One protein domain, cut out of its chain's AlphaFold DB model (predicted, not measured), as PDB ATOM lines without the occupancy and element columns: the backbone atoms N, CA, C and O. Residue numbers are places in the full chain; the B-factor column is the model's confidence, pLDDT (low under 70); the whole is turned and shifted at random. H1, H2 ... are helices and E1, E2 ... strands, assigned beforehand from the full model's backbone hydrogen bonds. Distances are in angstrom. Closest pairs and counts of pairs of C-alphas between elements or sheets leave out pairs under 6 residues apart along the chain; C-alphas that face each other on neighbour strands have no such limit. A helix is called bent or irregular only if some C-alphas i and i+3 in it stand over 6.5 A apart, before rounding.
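This is residues 44 to 164 of the 164 residues of the protein "tRNA-synt_2 domain-containing protein" of Jatropha curcas (UniProt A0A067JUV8). A twisted sheet of four strands forms a wall; near one end of the long axis H2 crosses over one of its faces and H1 packs on H2 at nearly a right angle. H3 and H4 lie off the sheet at the other end of the long axis, between E3 and E4 along the chain. The printed part has 121 residues, with four named helices and four named strands in the order H1, H2, E1, E2, E3, H3, H4, E4. The sheet's order is E1, E2, E3, E4, with neighbours antiparallel, and the class is mixed, helices and strands. The whole is compact, with a radius of gyration of the C-alphas of 15.8 A, yet only just elongated, spanning 47 by 24 by 23 A.

H1 is residues 46 to 55, 14.4 A long, beginning at C-alpha 46 at (6.733, 34.137, 5.608). H2 is residues 68 to 82, 20.5 A long. E1 is residues 86 to 90, 13.7 A, E2 is residues 113 to 118, 17.4 A, and E3 is residues 121 to 128, 21.7 A. H3 is residues 131 to 136, 8.9 A, and H4 is residues 141 to 152, 13.1 A. H4 is irregular: C-alphas 143 and 146 are 7.9 A apart. E4 is residues 159 to 163, 12.8 A, ending at C-alpha 163 at (4.057, 18.205, -5.924).

E1, E2 and E3 form a meander, each strand the antiparallel neighbour of the one before. N 89 and O 115 are within hydrogen-bond range at 2.8 A, as are N 114 and O 126 at 2.8 A. E4 is an edge strand beside E3, where N 162 and O 125 are 3.5 A apart. H1 and H2 are on the same face of the sheet, making two layers, that is, helices on one face of a sheet; H1 lies over none of the strands. H2 runs across the strands, at 67 degrees to E1 on the local plane, with a height over the sheet of 9.1 A. H1 touches H2 about perpendicular, at 86 degrees, the closest C-alphas being those of Leu 53 and Leu 74, 6.3 A. H3 and H4 only just touch, with 3 pairs of C-alphas within 8 A, the closest those of Lys 135 and Val 141 at 6.5 A; they form a helical hairpin with a shallow tilt of 25 degrees, opposite ways. Neither is on the sheet. Every O i to N i+4 pair is within hydrogen-bond range in H1, H2 and H3; in H4, 5 of 8 are.

The two C-alphas farthest apart, those of Glu 80 and Ser 142, are 48.8 A apart. The printed part has no cut. The links H1 to H2, 12 residues, and E1 to E2, 22 residues, are long. The mean pLDDT of the printed part is 82.7; residue 137, residues 141 to 142 and residues 144 to 164 are under 70.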
ATOM      1  N   LEU A  44       0.865  30.794   8.175       97.31
ATOM      2  CA  LEU A  44       1.761  31.830   8.671       97.31
ATOM      3  C   LEU A  44       2.247  32.681   7.502       97.31
ATOM      4  O   LEU A  44       2.509  32.168   6.410       97.31
ATOM      5  N   ARG A  45       2.409  33.978   7.739       96.69
ATOM      6  CA  ARG A  45       3.190  34.838   6.853       96.69
ATOM      7  C   ARG A  45       4.641  34.362   6.858       96.69
ATOM      8  O   ARG A  45       5.147  33.887   7.877       96.69
ATOM      9  N   TYR A  46       5.324  34.496   5.729       96.06
ATOM     10  CA  TYR A  46       6.733  34.137   5.608       96.06
ATOM     11  C   TYR A  46       7.570  34.859   6.667       96.06
ATOM     12  O   TYR A  46       8.414  34.256   7.323       96.06
ATOM     13  N   GLU A  47       7.249  36.128   6.901       95.38
ATOM     14  CA  GLU A  47       7.847  36.983   7.917       95.38
ATOM     15  C   GLU A  47       7.708  36.401   9.333       95.38
ATOM     16  O   GLU A  47       8.659  36.445  10.111       95.38
ATOM     17  N   GLU A  48       6.554  35.811   9.661       97.31
ATOM     18  CA  GLU A  48       6.311  35.166  10.960       97.31
ATOM     19  C   GLU A  48       7.173  33.907  11.113       97.31
ATOM     20  O   GLU A  48       7.759  33.685  12.173       97.31
ATOM     21  N   GLY A  49       7.322  33.118  10.043       96.75
ATOM     22  CA  GLY A  49       8.224  31.963  10.026       96.75
ATOM     23  C   GLY A  49       9.697  32.360  10.183       96.75
ATOM     24  O   GLY A  49      10.426  31.746  10.962       96.75
ATOM     25  N   ILE A  50      10.130  33.425   9.501       96.44
ATOM     26  CA  ILE A  50      11.480  33.987   9.654       96.44
ATOM     27  C   ILE A  50      11.713  34.469  11.086       96.44
ATOM     28  O   ILE A  50      12.781  34.225  11.645       96.44
ATOM     29  N   GLN A  51      10.727  35.133  11.689       96.94
ATOM     30  CA  GLN A  51      10.828  35.621  13.060       96.94
ATOM     31  C   GLN A  51      11.003  34.465  14.056       96.94
ATOM     32  O   GLN A  51      11.913  34.518  14.880       96.94
ATOM     33  N   MET A  52      10.232  33.381  13.914       97.38
ATOM     34  CA  MET A  52      10.395  32.174  14.738       97.38
ATOM     35  C   MET A  52      11.807  31.582  14.630       97.38
ATOM     36  O   MET A  52      12.394  31.168  15.626       97.38
ATOM     37  N   LEU A  53      12.374  31.556  13.424       96.62
ATOM     38  CA  LEU A  53      13.725  31.043  13.207       96.62
ATOM     39  C   LEU A  53      14.802  31.950  13.821       96.62
ATOM     40  O   LEU A  53      15.756  31.445  14.410       96.62
ATOM     41  N   LYS A  54      14.641  33.274  13.721       95.81
ATOM     42  CA  LYS A  54      15.548  34.248  14.348       95.81
ATOM     43  C   LYS A  54      15.520  34.155  15.871       95.81
ATOM     44  O   LYS A  54      16.573  34.178  16.496       95.81
ATOM     45  N   GLU A  55      14.338  33.992  16.461       96.25
ATOM     46  CA  GLU A  55      14.169  33.763  17.905       96.25
ATOM     47  C   GLU A  55      14.838  32.463  18.366       96.25
ATOM     48  O   GLU A  55      15.363  32.395  19.473       96.25
ATOM     49  N   ALA A  56      14.899  31.458  17.489       94.44
ATOM     50  CA  ALA A  56      15.633  30.216  17.713       94.44
ATOM     51  C   ALA A  56      17.147  30.314  17.411       94.44
ATOM     52  O   ALA A  56      17.833  29.290  17.413       94.44
ATOM     53  N   GLY A  57      17.674  31.515  17.143       93.31
ATOM     54  CA  GLY A  57      19.100  31.775  16.927       93.31
ATOM     55  C   GLY A  57      19.603  31.547  15.497       93.31
ATOM     56  O   GLY A  57      20.813  31.497  15.287       93.31
ATOM     57  N   ALA A  58      18.718  31.393  14.507       90.62
ATOM     58  CA  ALA A  58      19.131  31.225  13.116       90.62
ATOM     59  C   ALA A  58      19.425  32.576  12.438       90.62
ATOM     60  O   ALA A  58      18.585  33.479  12.413       90.62
ATOM     61  N   GLU A  59      20.592  32.688  11.802       90.06
ATOM     62  CA  GLU A  59      20.930  33.826  10.945       90.06
ATOM     63  C   GLU A  59      20.343  33.629   9.544       90.06
ATOM     64  O   GLU A  59      20.841  32.839   8.740       90.06
ATOM     65  N   ILE A  60      19.240  34.324   9.257       90.56
ATOM     66  CA  ILE A  60      18.498  34.162   8.004       90.56
ATOM     67  C   ILE A  60      18.202  35.517   7.374       90.56
ATOM     68  O   ILE A  60      17.681  36.434   8.017       90.56
ATOM     69  N   ASP A  61      18.480  35.597   6.075       90.62
ATOM     70  CA  ASP A  61      18.053  36.694   5.215       90.62
ATOM     71  C   ASP A  61      16.531  36.597   4.961       90.62
ATOM     72  O   ASP A  61      16.076  35.629   4.341       90.62
ATOM     73  N   PRO A  62      15.729  37.582   5.412       88.00
ATOM     74  CA  PRO A  62      14.270  37.550   5.296       88.00
ATOM     75  C   PRO A  62      13.760  37.583   3.848       88.00
ATOM     76  O   PRO A  62      12.580  37.316   3.629       88.00
ATOM     77  N   TYR A  63      14.608  37.888   2.860       88.88
ATOM     78  CA  TYR A  63      14.207  38.001   1.454       88.88
ATOM     79  C   TYR A  63      14.744  36.872   0.566       88.88
ATOM     80  O   TYR A  63      14.551  36.900  -0.651       88.88
ATOM     81  N   LYS A  64      15.390  35.856   1.148       87.56
ATOM     82  CA  LYS A  64      15.882  34.677   0.421       87.56
ATOM     83  C   LYS A  64      15.041  33.449   0.698       87.56
ATOM     84  O   LYS A  64      14.407  33.348   1.739       87.56
ATOM     85  N   LYS A  65      15.085  32.496  -0.235       86.94
ATOM     86  CA  LYS A  65      14.484  31.166  -0.095       86.94
ATOM     87  C   LYS A  65      15.121  30.409   1.076       86.94
ATOM     88  O   LYS A  65      16.346  30.380   1.190       86.94
ATOM     89  N   LEU A  66      14.297  29.749   1.888       89.75
ATOM     90  CA  LEU A  66      14.774  28.831   2.923       89.75
ATOM     91  C   LEU A  66      15.454  27.612   2.283       89.75
ATOM     92  O   LEU A  66      14.986  27.080   1.275       89.75
ATOM     93  N   ASN A  67      16.559  27.164   2.877       90.75
ATOM     94  CA  ASN A  67      17.158  25.874   2.541       90.75
ATOM     95  C   ASN A  67      16.500  24.752   3.363       90.75
ATOM     96  O   ASN A  67      15.840  25.015   4.366       90.75
ATOM     97  N   THR A  68      16.728  23.496   2.979       90.38
ATOM     98  CA  THR A  68      16.090  22.325   3.603       90.38
ATOM     99  C   THR A  68      16.370  22.196   5.104       90.38
ATOM    100  O   THR A  68      15.494  21.786   5.859       90.38
ATOM    101  N   VAL A  69      17.568  22.563   5.570       93.25
ATOM    102  CA  VAL A  69      17.920  22.499   7.002       93.25
ATOM    103  C   VAL A  69      17.072  23.486   7.803       93.25
ATOM    104  O   VAL A  69      16.544  23.153   8.863       93.25
ATOM    105  N   VAL A  70      16.900  24.690   7.263       94.44
ATOM    106  CA  VAL A  70      16.097  25.752   7.866       94.44
ATOM    107  C   VAL A  70      14.599  25.436   7.792       94.44
ATOM    108  O   VAL A  70      13.897  25.638   8.779       94.44
ATOM    109  N   GLU A  71      14.110  24.893   6.671       95.06
ATOM    110  CA  GLU A  71      12.721  24.420   6.531       95.06
ATOM    111  C   GLU A  71      12.393  23.356   7.598       95.06
ATOM    112  O   GLU A  71      11.400  23.487   8.317       95.06
ATOM    113  N   ARG A  72      13.283  22.369   7.797       96.06
ATOM    114  CA  ARG A  72      13.125  21.340   8.839       96.06
ATOM    115  C   ARG A  72      13.126  21.926  10.248       96.06
ATOM    116  O   ARG A  72      12.298  21.536  11.070       96.06
ATOM    117  N   LYS A  73      14.019  22.883  10.532       96.88
ATOM    118  CA  LYS A  73      14.056  23.556  11.839       96.88
ATOM    119  C   LYS A  73      12.770  24.333  12.106       96.88
ATOM    120  O   LYS A  73      12.243  24.266  13.213       96.88
ATOM    121  N   LEU A  74      12.233  25.024  11.101       97.75
ATOM    122  CA  LEU A  74      10.948  25.708  11.217       97.75
ATOM    123  C   LEU A  74       9.808  24.719  11.485       97.75
ATOM    124  O   LEU A  74       8.973  24.982  12.345       97.75
ATOM    125  N   GLY A  75       9.807  23.568  10.806       97.81
ATOM    126  CA  GLY A  75       8.844  22.497  11.058       97.81
ATOM    127  C   GLY A  75       8.859  22.012  12.509       97.81
ATOM    128  O   GLY A  75       7.796  21.869  13.109       97.81
ATOM    129  N   GLN A  76      10.044  21.842  13.105       97.88
ATOM    130  CA  GLN A  76      10.185  21.498  14.527       97.88
ATOM    131  C   GLN A  76       9.601  22.583  15.440       97.88
ATOM    132  O   GLN A  76       8.790  22.276  16.308       97.88
ATOM    133  N   LEU A  77       9.943  23.855  15.206       98.19
ATOM    134  CA  LEU A  77       9.426  24.979  15.999       98.19
ATOM    135  C   LEU A  77       7.898  25.100  15.902       98.19
ATOM    136  O   LEU A  77       7.230  25.460  16.871       98.19
ATOM    137  N   ILE A  78       7.329  24.811  14.731       98.31
ATOM    138  CA  ILE A  78       5.879  24.822  14.522       98.31
ATOM    139  C   ILE A  78       5.211  23.650  15.236       98.31
ATOM    140  O   ILE A  78       4.169  23.853  15.861       98.31
ATOM    141  N   LEU A  79       5.810  22.459  15.202       98.06
ATOM    142  CA  LEU A  79       5.317  21.313  15.958       98.06
ATOM    143  C   LEU A  79       5.328  21.599  17.466       98.06
ATOM    144  O   LEU A  79       4.319  21.378  18.130       98.06
ATOM    145  N   GLU A  80       6.425  22.142  17.991       97.75
ATOM    146  CA  GLU A  80       6.566  22.502  19.407       97.75
ATOM    147  C   GLU A  80       5.547  23.566  19.841       97.75
ATOM    148  O   GLU A  80       4.951  23.456  20.912       97.75
ATOM    149  N   LYS A  81       5.315  24.589  19.008       98.00
ATOM    150  CA  LYS A  81       4.455  25.733  19.352       98.00
ATOM    151  C   LYS A  81       2.967  25.500  19.093       98.00
ATOM    152  O   LYS A  81       2.134  25.998  19.847       98.00
ATOM    153  N   TYR A  82       2.624  24.800  18.015       97.81
ATOM    154  CA  TYR A  82       1.247  24.682  17.519       97.81
ATOM    155  C   TYR A  82       0.735  23.240  17.462       97.81
ATOM    156  O   TYR A  82      -0.430  23.030  17.130       97.81
ATOM    157  N   GLY A  83       1.573  22.242  17.761       97.69
ATOM    158  CA  GLY A  83       1.165  20.837  17.779       97.69
ATOM    159  C   GLY A  83       0.806  20.272  16.402       97.69
ATOM    160  O   GLY A  83       0.026  19.327  16.322       97.69
ATOM    161  N   THR A  84       1.336  20.849  15.318       98.25
ATOM    162  CA  THR A  84       1.035  20.436  13.939       98.25
ATOM    163  C   THR A  84       2.301  20.222  13.125       98.25
ATOM    164  O   THR A  84       3.261  20.978  13.225       98.25
ATOM    165  N   GLU A  85       2.276  19.204  12.278       98.00
ATOM    166  CA  GLU A  85       3.305  18.890  11.289       98.00
ATOM    167  C   GLU A  85       2.889  19.317   9.879       98.00
ATOM    168  O   GLU A  85       3.723  19.299   8.978       98.00
ATOM    169  N   PHE A  86       1.625  19.720   9.694       97.88
ATOM    170  CA  PHE A  86       1.111  20.309   8.460       97.88
ATOM    171  C   PHE A  86       0.809  21.799   8.649       97.88
ATOM    172  O   PHE A  86       0.043  22.185   9.539       97.88
ATOM    173  N   TYR A  87       1.410  22.638   7.807       97.69
ATOM    174  CA  TYR A  87       1.208  24.089   7.808       97.69
ATOM    175  C   TYR A  87       1.508  24.692   6.433       97.69
ATOM    176  O   TYR A  87       2.120  24.061   5.567       97.69
ATOM    177  N   MET A  88       1.090  25.941   6.237       96.38
ATOM    178  CA  MET A  88       1.372  26.710   5.027       96.38
ATOM    179  C   MET A  88       2.084  28.017   5.371       96.38
ATOM    180  O   MET A  88       1.661  28.738   6.276       96.38
ATOM    181  N   LEU A  89       3.126  28.350   4.612       96.00
ATOM    182  CA  LEU A  89       3.732  29.680   4.607       96.00
ATOM    183  C   LEU A  89       3.222  30.449   3.398       96.00
ATOM    184  O   LEU A  89       3.290  29.935   2.288       96.00
ATOM    185  N   HIS A  90       2.748  31.673   3.586       94.31
ATOM    186  CA  HIS A  90       2.315  32.545   2.495       94.31
ATOM    187  C   HIS A  90       3.080  33.868   2.494       94.31
ATOM    188  O   HIS A  90       3.750  34.185   3.469       94.31
ATOM    189  N   ARG A  91       2.972  34.647   1.410       94.94
ATOM    190  CA  ARG A  91       3.744  35.893   1.212       94.94
ATOM    191  C   ARG A  91       5.244  35.653   1.125       94.94
ATOM    192  O   ARG A  91       6.037  36.329   1.764       94.94
ATOM    193  N   CYS A  92       5.668  34.673   0.340       92.94
ATOM    194  CA  CYS A  92       7.099  34.414   0.209       92.94
ATOM    195  C   CYS A  92       7.799  35.533  -0.586       92.94
ATOM    196  O   CYS A  92       7.139  36.210  -1.386       92.94
ATOM    197  N   PRO A  93       9.117  35.731  -0.404       94.12
ATOM    198  CA  PRO A  93       9.849  36.808  -1.063       94.12
ATOM    199  C   PRO A  93       9.722  36.712  -2.581       94.12
ATOM    200  O   PRO A  93       9.972  35.652  -3.157       94.12
ATOM    201  N   LEU A  94       9.353  37.813  -3.238       91.19
ATOM    202  CA  LEU A  94       9.145  37.841  -4.687       91.19
ATOM    203  C   LEU A  94      10.429  37.471  -5.442       91.19
ATOM    204  O   LEU A  94      10.382  36.701  -6.395       91.19
ATOM    205  N   ALA A  95      11.585  37.930  -4.950       90.12
ATOM    206  CA  ALA A  95      12.900  37.624  -5.516       90.12
ATOM    207  C   ALA A  95      13.255  36.122  -5.505       90.12
ATOM    208  O   ALA A  95      14.139  35.690  -6.238       90.12
ATOM    209  N   ALA A  96      12.575  35.320  -4.678       87.44
ATOM    210  CA  ALA A  96      12.761  33.874  -4.587       87.44
ATOM    211  C   ALA A  96      11.756  33.076  -5.441       87.44
ATOM    212  O   ALA A  96      11.740  31.843  -5.377       87.44
ATOM    213  N   ARG A  97      10.888  33.757  -6.200       88.44
ATOM    214  CA  ARG A  97       9.810  33.153  -6.989       88.44
ATOM    215  C   ARG A  97      10.043  33.301  -8.489       88.44
ATOM    216  O   ARG A  97      10.857  34.098  -8.944       88.44
ATOM    217  N   SER A  98       9.316  32.497  -9.261       85.38
ATOM    218  CA  SER A  98       9.344  32.553 -10.723       85.38
ATOM    219  C   SER A  98       8.836  33.903 -11.230       85.38
ATOM    220  O   SER A  98       7.933  34.490 -10.633       85.38
ATOM    221  N   PHE A  99       9.351  34.341 -12.379       81.69
ATOM    222  CA  PHE A  99       9.075  35.637 -13.016       81.69
ATOM    223  C   PHE A  99       7.587  35.982 -13.214       81.69
ATOM    224  O   PHE A  99       7.221  37.147 -13.285       81.69
ATOM    225  N   TYR A 100       6.715  34.979 -13.315       79.50
ATOM    226  CA  TYR A 100       5.273  35.151 -13.525       79.50
ATOM    227  C   TYR A 100       4.485  35.337 -12.220       79.50
ATOM    228  O   TYR A 100       3.259  35.410 -12.243       79.50
ATOM    229  N   THR A 101       5.156  35.335 -11.070       84.31
ATOM    230  CA  THR A 101       4.499  35.411  -9.764       84.31
ATOM    231  C   THR A 101       3.957  36.816  -9.522       84.31
ATOM    232  O   THR A 101       4.660  37.811  -9.698       84.31
ATOM    233  N   MET A 102       2.704  36.910  -9.084       88.06
ATOM    234  CA  MET A 102       2.091  38.190  -8.748       88.06
ATOM    235  C   MET A 102       2.661  38.751  -7.427       88.06
ATOM    236  O   MET A 102       2.697  38.016  -6.432       88.06
ATOM    237  N   PRO A 103       3.096  40.025  -7.376       91.62
ATOM    238  CA  PRO A 103       3.509  40.677  -6.132       91.62
ATOM    239  C   PRO A 103       2.329  40.837  -5.160       91.62
ATOM    240  O   PRO A 103       1.164  40.810  -5.566       91.62
ATOM    241  N   CYS A 104       2.618  41.004  -3.868       92.69
ATOM    242  CA  CYS A 104       1.597  41.417  -2.907       92.69
ATOM    243  C   CYS A 104       1.168  42.870  -3.161       92.69
ATOM    244  O   CYS A 104       1.978  43.703  -3.561       92.69
ATOM    245  N   TYR A 105      -0.107  43.175  -2.912       90.62
ATOM    246  CA  TYR A 105      -0.670  44.509  -3.164       90.62
ATOM    247  C   TYR A 105      -0.149  45.578  -2.190       90.62
ATOM    248  O   TYR A 105      -0.161  46.763  -2.504       90.62
ATOM    249  N   ASP A 106       0.269  45.156  -0.999       93.44
ATOM    250  CA  ASP A 106       0.691  46.000   0.117       93.44
ATOM    251  C   ASP A 106       2.218  46.112   0.256       93.44
ATOM    252  O   ASP A 106       2.704  47.129   0.740       93.44
ATOM    253  N   ASP A 107       2.983  45.107  -0.186       92.19
ATOM    254  CA  ASP A 107       4.450  45.147  -0.201       92.19
ATOM    255  C   ASP A 107       5.019  44.333  -1.374       92.19
ATOM    256  O   ASP A 107       4.987  43.100  -1.384       92.19
ATOM    257  N   ALA A 108       5.600  45.037  -2.349       90.44
ATOM    258  CA  ALA A 108       6.165  44.454  -3.564       90.44
ATOM    259  C   ALA A 108       7.415  43.580  -3.330       90.44
ATOM    260  O   ALA A 108       7.857  42.889  -4.248       90.44
ATOM    261  N   LYS A 109       7.999  43.575  -2.122       92.44
ATOM    262  CA  LYS A 109       9.071  42.627  -1.761       92.44
ATOM    263  C   LYS A 109       8.544  41.206  -1.586       92.44
ATOM    264  O   LYS A 109       9.310  40.249  -1.724       92.44
ATOM    265  N   TYR A 110       7.253  41.063  -1.297       94.69
ATOM    266  CA  TYR A 110       6.577  39.785  -1.135       94.69
ATOM    267  C   TYR A 110       5.661  39.490  -2.317       94.69
ATOM    268  O   TYR A 110       5.404  40.324  -3.186       94.69
ATOM    269  N   SER A 111       5.187  38.255  -2.369       93.12
ATOM    270  CA  SER A 111       4.392  37.756  -3.481       93.12
ATOM    271  C   SER A 111       3.138  37.029  -3.027       93.12
ATOM    272  O   SER A 111       3.115  36.416  -1.961       93.12
ATOM    273  N   ASN A 112       2.114  37.003  -3.878       91.88
ATOM    274  CA  ASN A 112       0.916  36.184  -3.699       91.88
ATOM    275  C   ASN A 112       1.215  34.706  -4.001       91.88
ATOM    276  O   ASN A 112       0.618  34.074  -4.873       91.88
ATOM    277  N   SER A 113       2.170  34.157  -3.257       91.44
ATOM    278  CA  SER A 113       2.595  32.767  -3.284       91.44
ATOM    279  C   SER A 113       2.487  32.132  -1.904       91.44
ATOM    280  O   SER A 113       2.358  32.818  -0.882       91.44
ATOM    281  N   PHE A 114       2.524  30.807  -1.885       93.12
ATOM    282  CA  PHE A 114       2.606  30.012  -0.677       93.12
ATOM    283  C   PHE A 114       3.381  28.719  -0.914       93.12
ATOM    284  O   PHE A 114       3.451  28.215  -2.033       93.12
ATOM    285  N   ASP A 115       3.889  28.157   0.172       93.12
ATOM    286  CA  ASP A 115       4.425  26.805   0.242       93.12
ATOM    287  C   ASP A 115       3.677  26.030   1.334       93.12
ATOM    288  O   ASP A 115       3.349  26.590   2.382       93.12
ATOM    289  N   ALA A 116       3.390  24.751   1.094       93.88
ATOM    290  CA  ALA A 116       2.816  23.850   2.091       93.88
ATOM    291  C   ALA A 116       3.863  22.828   2.534       93.88
ATOM    292  O   ALA A 116       4.637  22.326   1.713       93.88
ATOM    293  N   PHE A 117       3.869  22.523   3.828       96.44
ATOM    294  CA  PHE A 117       4.887  21.700   4.464       96.44
ATOM    295  C   PHE A 117       4.257  20.538   5.217       96.44
ATOM    296  O   PHE A 117       3.248  20.725   5.891       96.44
ATOM    297  N   ILE A 118       4.892  19.370   5.139       96.69
ATOM    298  CA  ILE A 118       4.632  18.211   5.995       96.69
ATOM    299  C   ILE A 118       5.948  17.846   6.683       96.69
ATOM    300  O   ILE A 118       6.961  17.671   6.014       96.69
ATOM    301  N   ARG A 119       5.953  17.763   8.020       96.06
ATOM    302  CA  ARG A 119       7.141  17.425   8.838       96.06
ATOM    303  C   ARG A 119       8.375  18.289   8.535       96.06
ATOM    304  O   ARG A 119       9.510  17.821   8.566       96.06
ATOM    305  N   GLY A 120       8.148  19.569   8.237       94.19
ATOM    306  CA  GLY A 120       9.213  20.518   7.901       94.19
ATOM    307  C   GLY A 120       9.800  20.350   6.497       94.19
ATOM    308  O   GLY A 120      10.793  20.997   6.181       94.19
ATOM    309  N   GLU A 121       9.191  19.528   5.641       94.44
ATOM    310  CA  GLU A 121       9.562  19.402   4.233       94.44
ATOM    311  C   GLU A 121       8.486  20.003   3.340       94.44
ATOM    312  O   GLU A 121       7.287  19.791   3.540       94.44
ATOM    313  N   LYS A 122       8.914  20.795   2.356       93.19
ATOM    314  CA  LYS A 122       7.996  21.413   1.405       93.19
ATOM    315  C   LYS A 122       7.466  20.355   0.445       93.19
ATOM    316  O   LYS A 122       8.227  19.818  -0.353       93.19
ATOM    317  N   ILE A 123       6.156  20.145   0.469       92.12
ATOM    318  CA  ILE A 123       5.462  19.219  -0.434       92.12
ATOM    319  C   ILE A 123       4.878  19.925  -1.655       92.12
ATOM    320  O   ILE A 123       4.749  19.325  -2.714       92.12
ATOM    321  N   ILE A 124       4.527  21.204  -1.509       87.88
ATOM    322  CA  ILE A 124       3.846  21.984  -2.535       87.88
ATOM    323  C   ILE A 124       4.355  23.415  -2.532       87.88
ATOM    324  O   ILE A 124       4.546  24.020  -1.476       87.88
ATOM    325  N   SER A 125       4.466  23.975  -3.732       85.94
ATOM    326  CA  SER A 125       4.619  25.408  -3.955       85.94
ATOM    327  C   SER A 125       3.539  25.904  -4.909       85.94
ATOM    328  O   SER A 125       3.282  25.264  -5.930       85.94
ATOM    329  N   GLY A 126       2.906  27.026  -4.574       85.88
ATOM    330  CA  GLY A 126       1.868  27.638  -5.393       85.88
ATOM    331  C   GLY A 126       1.968  29.155  -5.439       85.88
ATOM    332  O   GLY A 126       2.440  29.802  -4.507       85.88
ATOM    333  N   ALA A 127       1.518  29.740  -6.543       86.00
ATOM    334  CA  ALA A 127       1.553  31.178  -6.772       86.00
ATOM    335  C   ALA A 127       0.379  31.624  -7.637       86.00
ATOM    336  O   ALA A 127      -0.080  30.878  -8.502       86.00
ATOM    337  N   GLN A 128      -0.083  32.851  -7.411       81.75
ATOM    338  CA  GLN A 128      -0.955  33.540  -8.349       81.75
ATOM    339  C   GLN A 128      -0.124  34.048  -9.532       81.75
ATOM    340  O   GLN A 128       0.929  34.661  -9.337       81.75
ATOM    341  N   LEU A 129      -0.601  33.783 -10.747       79.56
ATOM    342  CA  LEU A 129       0.055  34.196 -11.984       79.56
ATOM    343  C   LEU A 129      -0.301  35.643 -12.354       79.56
ATOM    344  O   LEU A 129      -1.433  36.079 -12.144       79.56
ATOM    345  N   SER A 130       0.663  36.365 -12.929       78.56
ATOM    346  CA  SER A 130       0.490  37.702 -13.503       78.56
ATOM    347  C   SER A 130       1.290  37.846 -14.801       78.56
ATOM    348  O   SER A 130       2.512  37.674 -14.818       78.56
ATOM    349  N   GLU A 131       0.602  38.201 -15.890       72.50
ATOM    350  CA  GLU A 131       1.236  38.529 -17.175       72.50
ATOM    351  C   GLU A 131       2.128  39.775 -17.074       72.50
ATOM    352  O   GLU A 131       3.177  39.858 -17.716       72.50
ATOM    353  N   GLU A 132       1.729  40.752 -16.257       75.50
ATOM    354  CA  GLU A 132       2.475  41.999 -16.066       75.50
ATOM    355  C   GLU A 132       3.810  41.753 -15.355       75.50
ATOM    356  O   GLU A 132       4.824  42.359 -15.718       75.50
ATOM    357  N   SER A 133       3.851  40.802 -14.413       76.19
ATOM    358  CA  SER A 133       5.099  40.386 -13.765       76.19
ATOM    359  C   SER A 133       6.097  39.822 -14.783       76.19
ATOM    360  O   SER A 133       7.266  40.205 -14.772       76.19
ATOM    361  N   ALA A 134       5.636  38.987 -15.723       72.25
ATOM    362  CA  ALA A 134       6.508  38.385 -16.732       72.25
ATOM    363  C   ALA A 134       7.166  39.437 -17.643       72.25
ATOM    364  O   ALA A 134       8.369  39.362 -17.898       72.25
ATOM    365  N   LYS A 135       6.403  40.460 -18.056       72.00
ATOM    366  CA  LYS A 135       6.926  41.607 -18.823       72.00
ATOM    367  C   LYS A 135       7.971  42.392 -18.034       72.00
ATOM    368  O   LYS A 135       9.007  42.766 -18.578       72.00
ATOM    369  N   THR A 136       7.713  42.621 -16.748       73.38
ATOM    370  CA  THR A 136       8.592  43.407 -15.866       73.38
ATOM    371  C   THR A 136       9.937  42.713 -15.627       73.38
ATOM    372  O   THR A 136      10.961  43.376 -15.490       73.38
ATOM    373  N   CYS A 137       9.970  41.379 -15.657       69.38
ATOM    374  CA  CYS A 137      11.204  40.592 -15.586       69.38
ATOM    375  C   CYS A 137      11.991  40.523 -16.910       69.38
ATOM    376  O   CYS A 137      12.958  39.769 -16.992       69.38
ATOM    377  N   GLY A 138      11.597  41.280 -17.943       70.06
ATOM    378  CA  GLY A 138      12.301  41.317 -19.227       70.06
ATOM    379  C   GLY A 138      12.138  40.049 -20.064       70.06
ATOM    380  O   GLY A 138      12.913  39.834 -20.994       70.06
ATOM    381  N   ILE A 139      11.151  39.204 -19.747       70.00
ATOM    382  CA  ILE A 139      10.824  38.050 -20.579       70.00
ATOM    383  C   ILE A 139       9.992  38.528 -21.760       70.00
ATOM    384  O   ILE A 139       8.950  39.167 -21.588       70.00
ATOM    385  N   ASP A 140      10.443  38.188 -22.965       72.94
ATOM    386  CA  ASP A 140       9.649  38.403 -24.162       72.94
ATOM    387  C   ASP A 140       8.409  37.504 -24.109       72.94
ATOM    388  O   ASP A 140       8.474  36.288 -24.292       72.94
ATOM    389  N   VAL A 141       7.263  38.130 -23.853       65.88
ATOM    390  CA  VAL A 141       5.947  37.491 -23.786       65.88
ATOM    391  C   VAL A 141       5.632  36.693 -25.048       65.88
ATOM    392  O   VAL A 141       4.906  35.710 -24.953       65.88
ATOM    393  N   SER A 142       6.203  37.047 -26.205       69.44
ATOM    394  CA  SER A 142       6.025  36.279 -27.439       69.44
ATOM    395  C   SER A 142       6.546  34.839 -27.307       69.44
ATOM    396  O   SER A 142       5.912  33.906 -27.800       69.44
ATOM    397  N   THR A 143       7.629  34.637 -26.547       71.31
ATOM    398  CA  THR A 143       8.280  33.329 -26.341       71.31
ATOM    399  C   THR A 143       7.515  32.412 -25.389       71.31
ATOM    400  O   THR A 143       7.663  31.194 -25.443       71.31
ATOM    401  N   ILE A 144       6.661  32.991 -24.545       67.19
ATOM    402  CA  ILE A 144       5.781  32.281 -23.608       67.19
ATOM    403  C   ILE A 144       4.303  32.529 -23.933       67.19
ATOM    404  O   ILE A 144       3.436  32.286 -23.097       67.19
ATOM    405  N   SER A 145       4.012  33.009 -25.146       64.19
ATOM    406  CA  SER A 145       2.676  33.439 -25.571       64.19
ATOM    407  C   SER A 145       1.670  32.305 -25.470       64.19
ATOM    408  O   SER A 145       0.626  32.497 -24.874       64.19
ATOM    409  N   THR A 146       2.030  31.089 -25.886       63.50
ATOM    410  CA  THR A 146       1.180  29.898 -25.733       63.50
ATOM    411  C   THR A 146       0.846  29.587 -24.268       63.50
ATOM    412  O   THR A 146      -0.269  29.171 -23.963       63.50
ATOM    413  N   TYR A 147       1.792  29.799 -23.344       63.75
ATOM    414  CA  TYR A 147       1.568  29.616 -21.907       63.75
ATOM    415  C   TYR A 147       0.664  30.725 -21.362       63.75
ATOM    416  O   TYR A 147      -0.308  30.435 -20.678       63.75
ATOM    417  N   ILE A 148       0.916  31.982 -21.721       61.22
ATOM    418  CA  ILE A 148       0.104  33.132 -21.306       61.22
ATOM    419  C   ILE A 148      -1.323  33.065 -21.873       61.22
ATOM    420  O   ILE A 148      -2.294  33.228 -21.138       61.22
ATOM    421  N   ASP A 149      -1.469  32.744 -23.156       61.41
ATOM    422  CA  ASP A 149      -2.752  32.628 -23.844       61.41
ATOM    423  C   ASP A 149      -3.596  31.475 -23.275       61.41
ATOM    424  O   ASP A 149      -4.824  31.568 -23.278       61.41
ATOM    425  N   SER A 150      -2.971  30.444 -22.685       56.38
ATOM    426  CA  SER A 150      -3.692  29.398 -21.941       56.38
ATOM    427  C   SER A 150      -4.446  29.934 -20.713       56.38
ATOM    428  O   SER A 150      -5.427  29.328 -20.283       56.38
ATOM    429  N   PHE A 151      -4.056  31.107 -20.195       54.09
ATOM    430  CA  PHE A 151      -4.709  31.777 -19.068       54.09
ATOM    431  C   PHE A 151      -5.709  32.872 -19.483       54.09
ATOM    432  O   PHE A 151      -6.552  33.262 -18.672       54.09
ATOM    433  N   ARG A 152      -5.669  33.338 -20.742       48.47
ATOM    434  CA  ARG A 152      -6.528  34.424 -21.260       48.47
ATOM    435  C   ARG A 152      -7.980  34.032 -21.494       48.47
ATOM    436  O   ARG A 152      -8.866  34.870 -21.342       48.47
ATOM    437  N   TYR A 153      -8.251  32.779 -21.844       43.88
ATOM    438  CA  TYR A 153      -9.597  32.331 -22.224       43.88
ATOM    439  C   TYR A 153     -10.448  31.870 -21.031       43.88
ATOM    440  O   TYR A 153     -11.127  30.849 -21.091       43.88
ATOM    441  N   GLY A 154     -10.444  32.663 -19.954       28.69
ATOM    442  CA  GLY A 154     -11.375  32.496 -18.837       28.69
ATOM    443  C   GLY A 154     -10.851  31.657 -17.678       28.69
ATOM    444  O   GLY A 154     -11.622  30.902 -17.088       28.69
ATOM    445  N   VAL A 155      -9.574  31.796 -17.311       36.09
ATOM    446  CA  VAL A 155      -9.088  31.177 -16.075       36.09
ATOM    447  C   VAL A 155      -9.287  32.164 -14.912       36.09
ATOM    448  O   VAL A 155      -8.603  33.189 -14.866       36.09
ATOM    449  N   PRO A 156     -10.219  31.916 -13.964       42.25
ATOM    450  CA  PRO A 156     -10.341  32.726 -12.746       42.25
ATOM    451  C   PRO A 156      -9.009  32.731 -11.973       42.25
ATOM    452  O   PRO A 156      -8.154  31.897 -12.273       42.25
ATOM    453  N   PRO A 157      -8.788  33.621 -10.980       46.12
ATOM    454  CA  PRO A 157      -7.559  33.626 -10.185       46.12
ATOM    455  C   PRO A 157      -7.241  32.212  -9.692       46.12
ATOM    456  O   PRO A 157      -7.946  31.654  -8.851       46.12
ATOM    457  N   HIS A 158      -6.207  31.611 -10.266       45.84
ATOM    458  CA  HIS A 158      -5.890  30.205 -10.091       45.84
ATOM    459  C   HIS A 158      -4.458  30.083  -9.597       45.84
ATOM    460  O   HIS A 158      -3.601  30.941  -9.812       45.84
ATOM    461  N   VAL A 159      -4.233  29.007  -8.862       41.59
ATOM    462  CA  VAL A 159      -2.956  28.671  -8.259       41.59
ATOM    463  C   VAL A 159      -2.523  27.362  -8.899       41.59
ATOM    464  O   VAL A 159      -3.216  26.359  -8.749       41.59
ATOM    465  N   GLY A 160      -1.389  27.378  -9.599       42.69
ATOM    466  CA  GLY A 160      -0.698  26.155 -10.009       42.69
ATOM    467  C   GLY A 160       0.014  25.514  -8.816       42.69
ATOM    468  O   GLY A 160       0.445  26.221  -7.905       42.69
ATOM    469  N   LEU A 161       0.120  24.186  -8.811       41.62
ATOM    470  CA  LEU A 161       0.762  23.400  -7.757       41.62
ATOM    471  C   LEU A 161       1.761  22.446  -8.413       41.62
ATOM    472  O   LEU A 161       1.419  21.775  -9.383       41.62
ATOM    473  N   VAL A 162       2.971  22.370  -7.870       34.81
ATOM    474  CA  VAL A 162       3.918  21.287  -8.168       34.81
ATOM    475  C   VAL A 162       4.071  20.472  -6.895       34.81
ATOM    476  O   VAL A 162       4.403  21.042  -5.854       34.81
ATOM    477  N   GLN A 163       3.800  19.171  -6.985       34.22
ATOM    478  CA  GLN A 163       4.057  18.205  -5.924       34.22
ATOM    479  C   GLN A 163       5.333  17.435  -6.278       34.22
ATOM    480  O   GLN A 163       5.469  16.972  -7.413       34.22
ATOM    481  N   GLY A 164       6.272  17.379  -5.333       34.59
ATOM    482  CA  GLY A 164       7.464  16.527  -5.389       34.59
ATOM    483  C   GLY A 164       7.252  15.233  -4.624       34.59
ATOM    484  O   GLY A 164       6.440  15.256  -3.670       34.59
TER     485      GLY A 164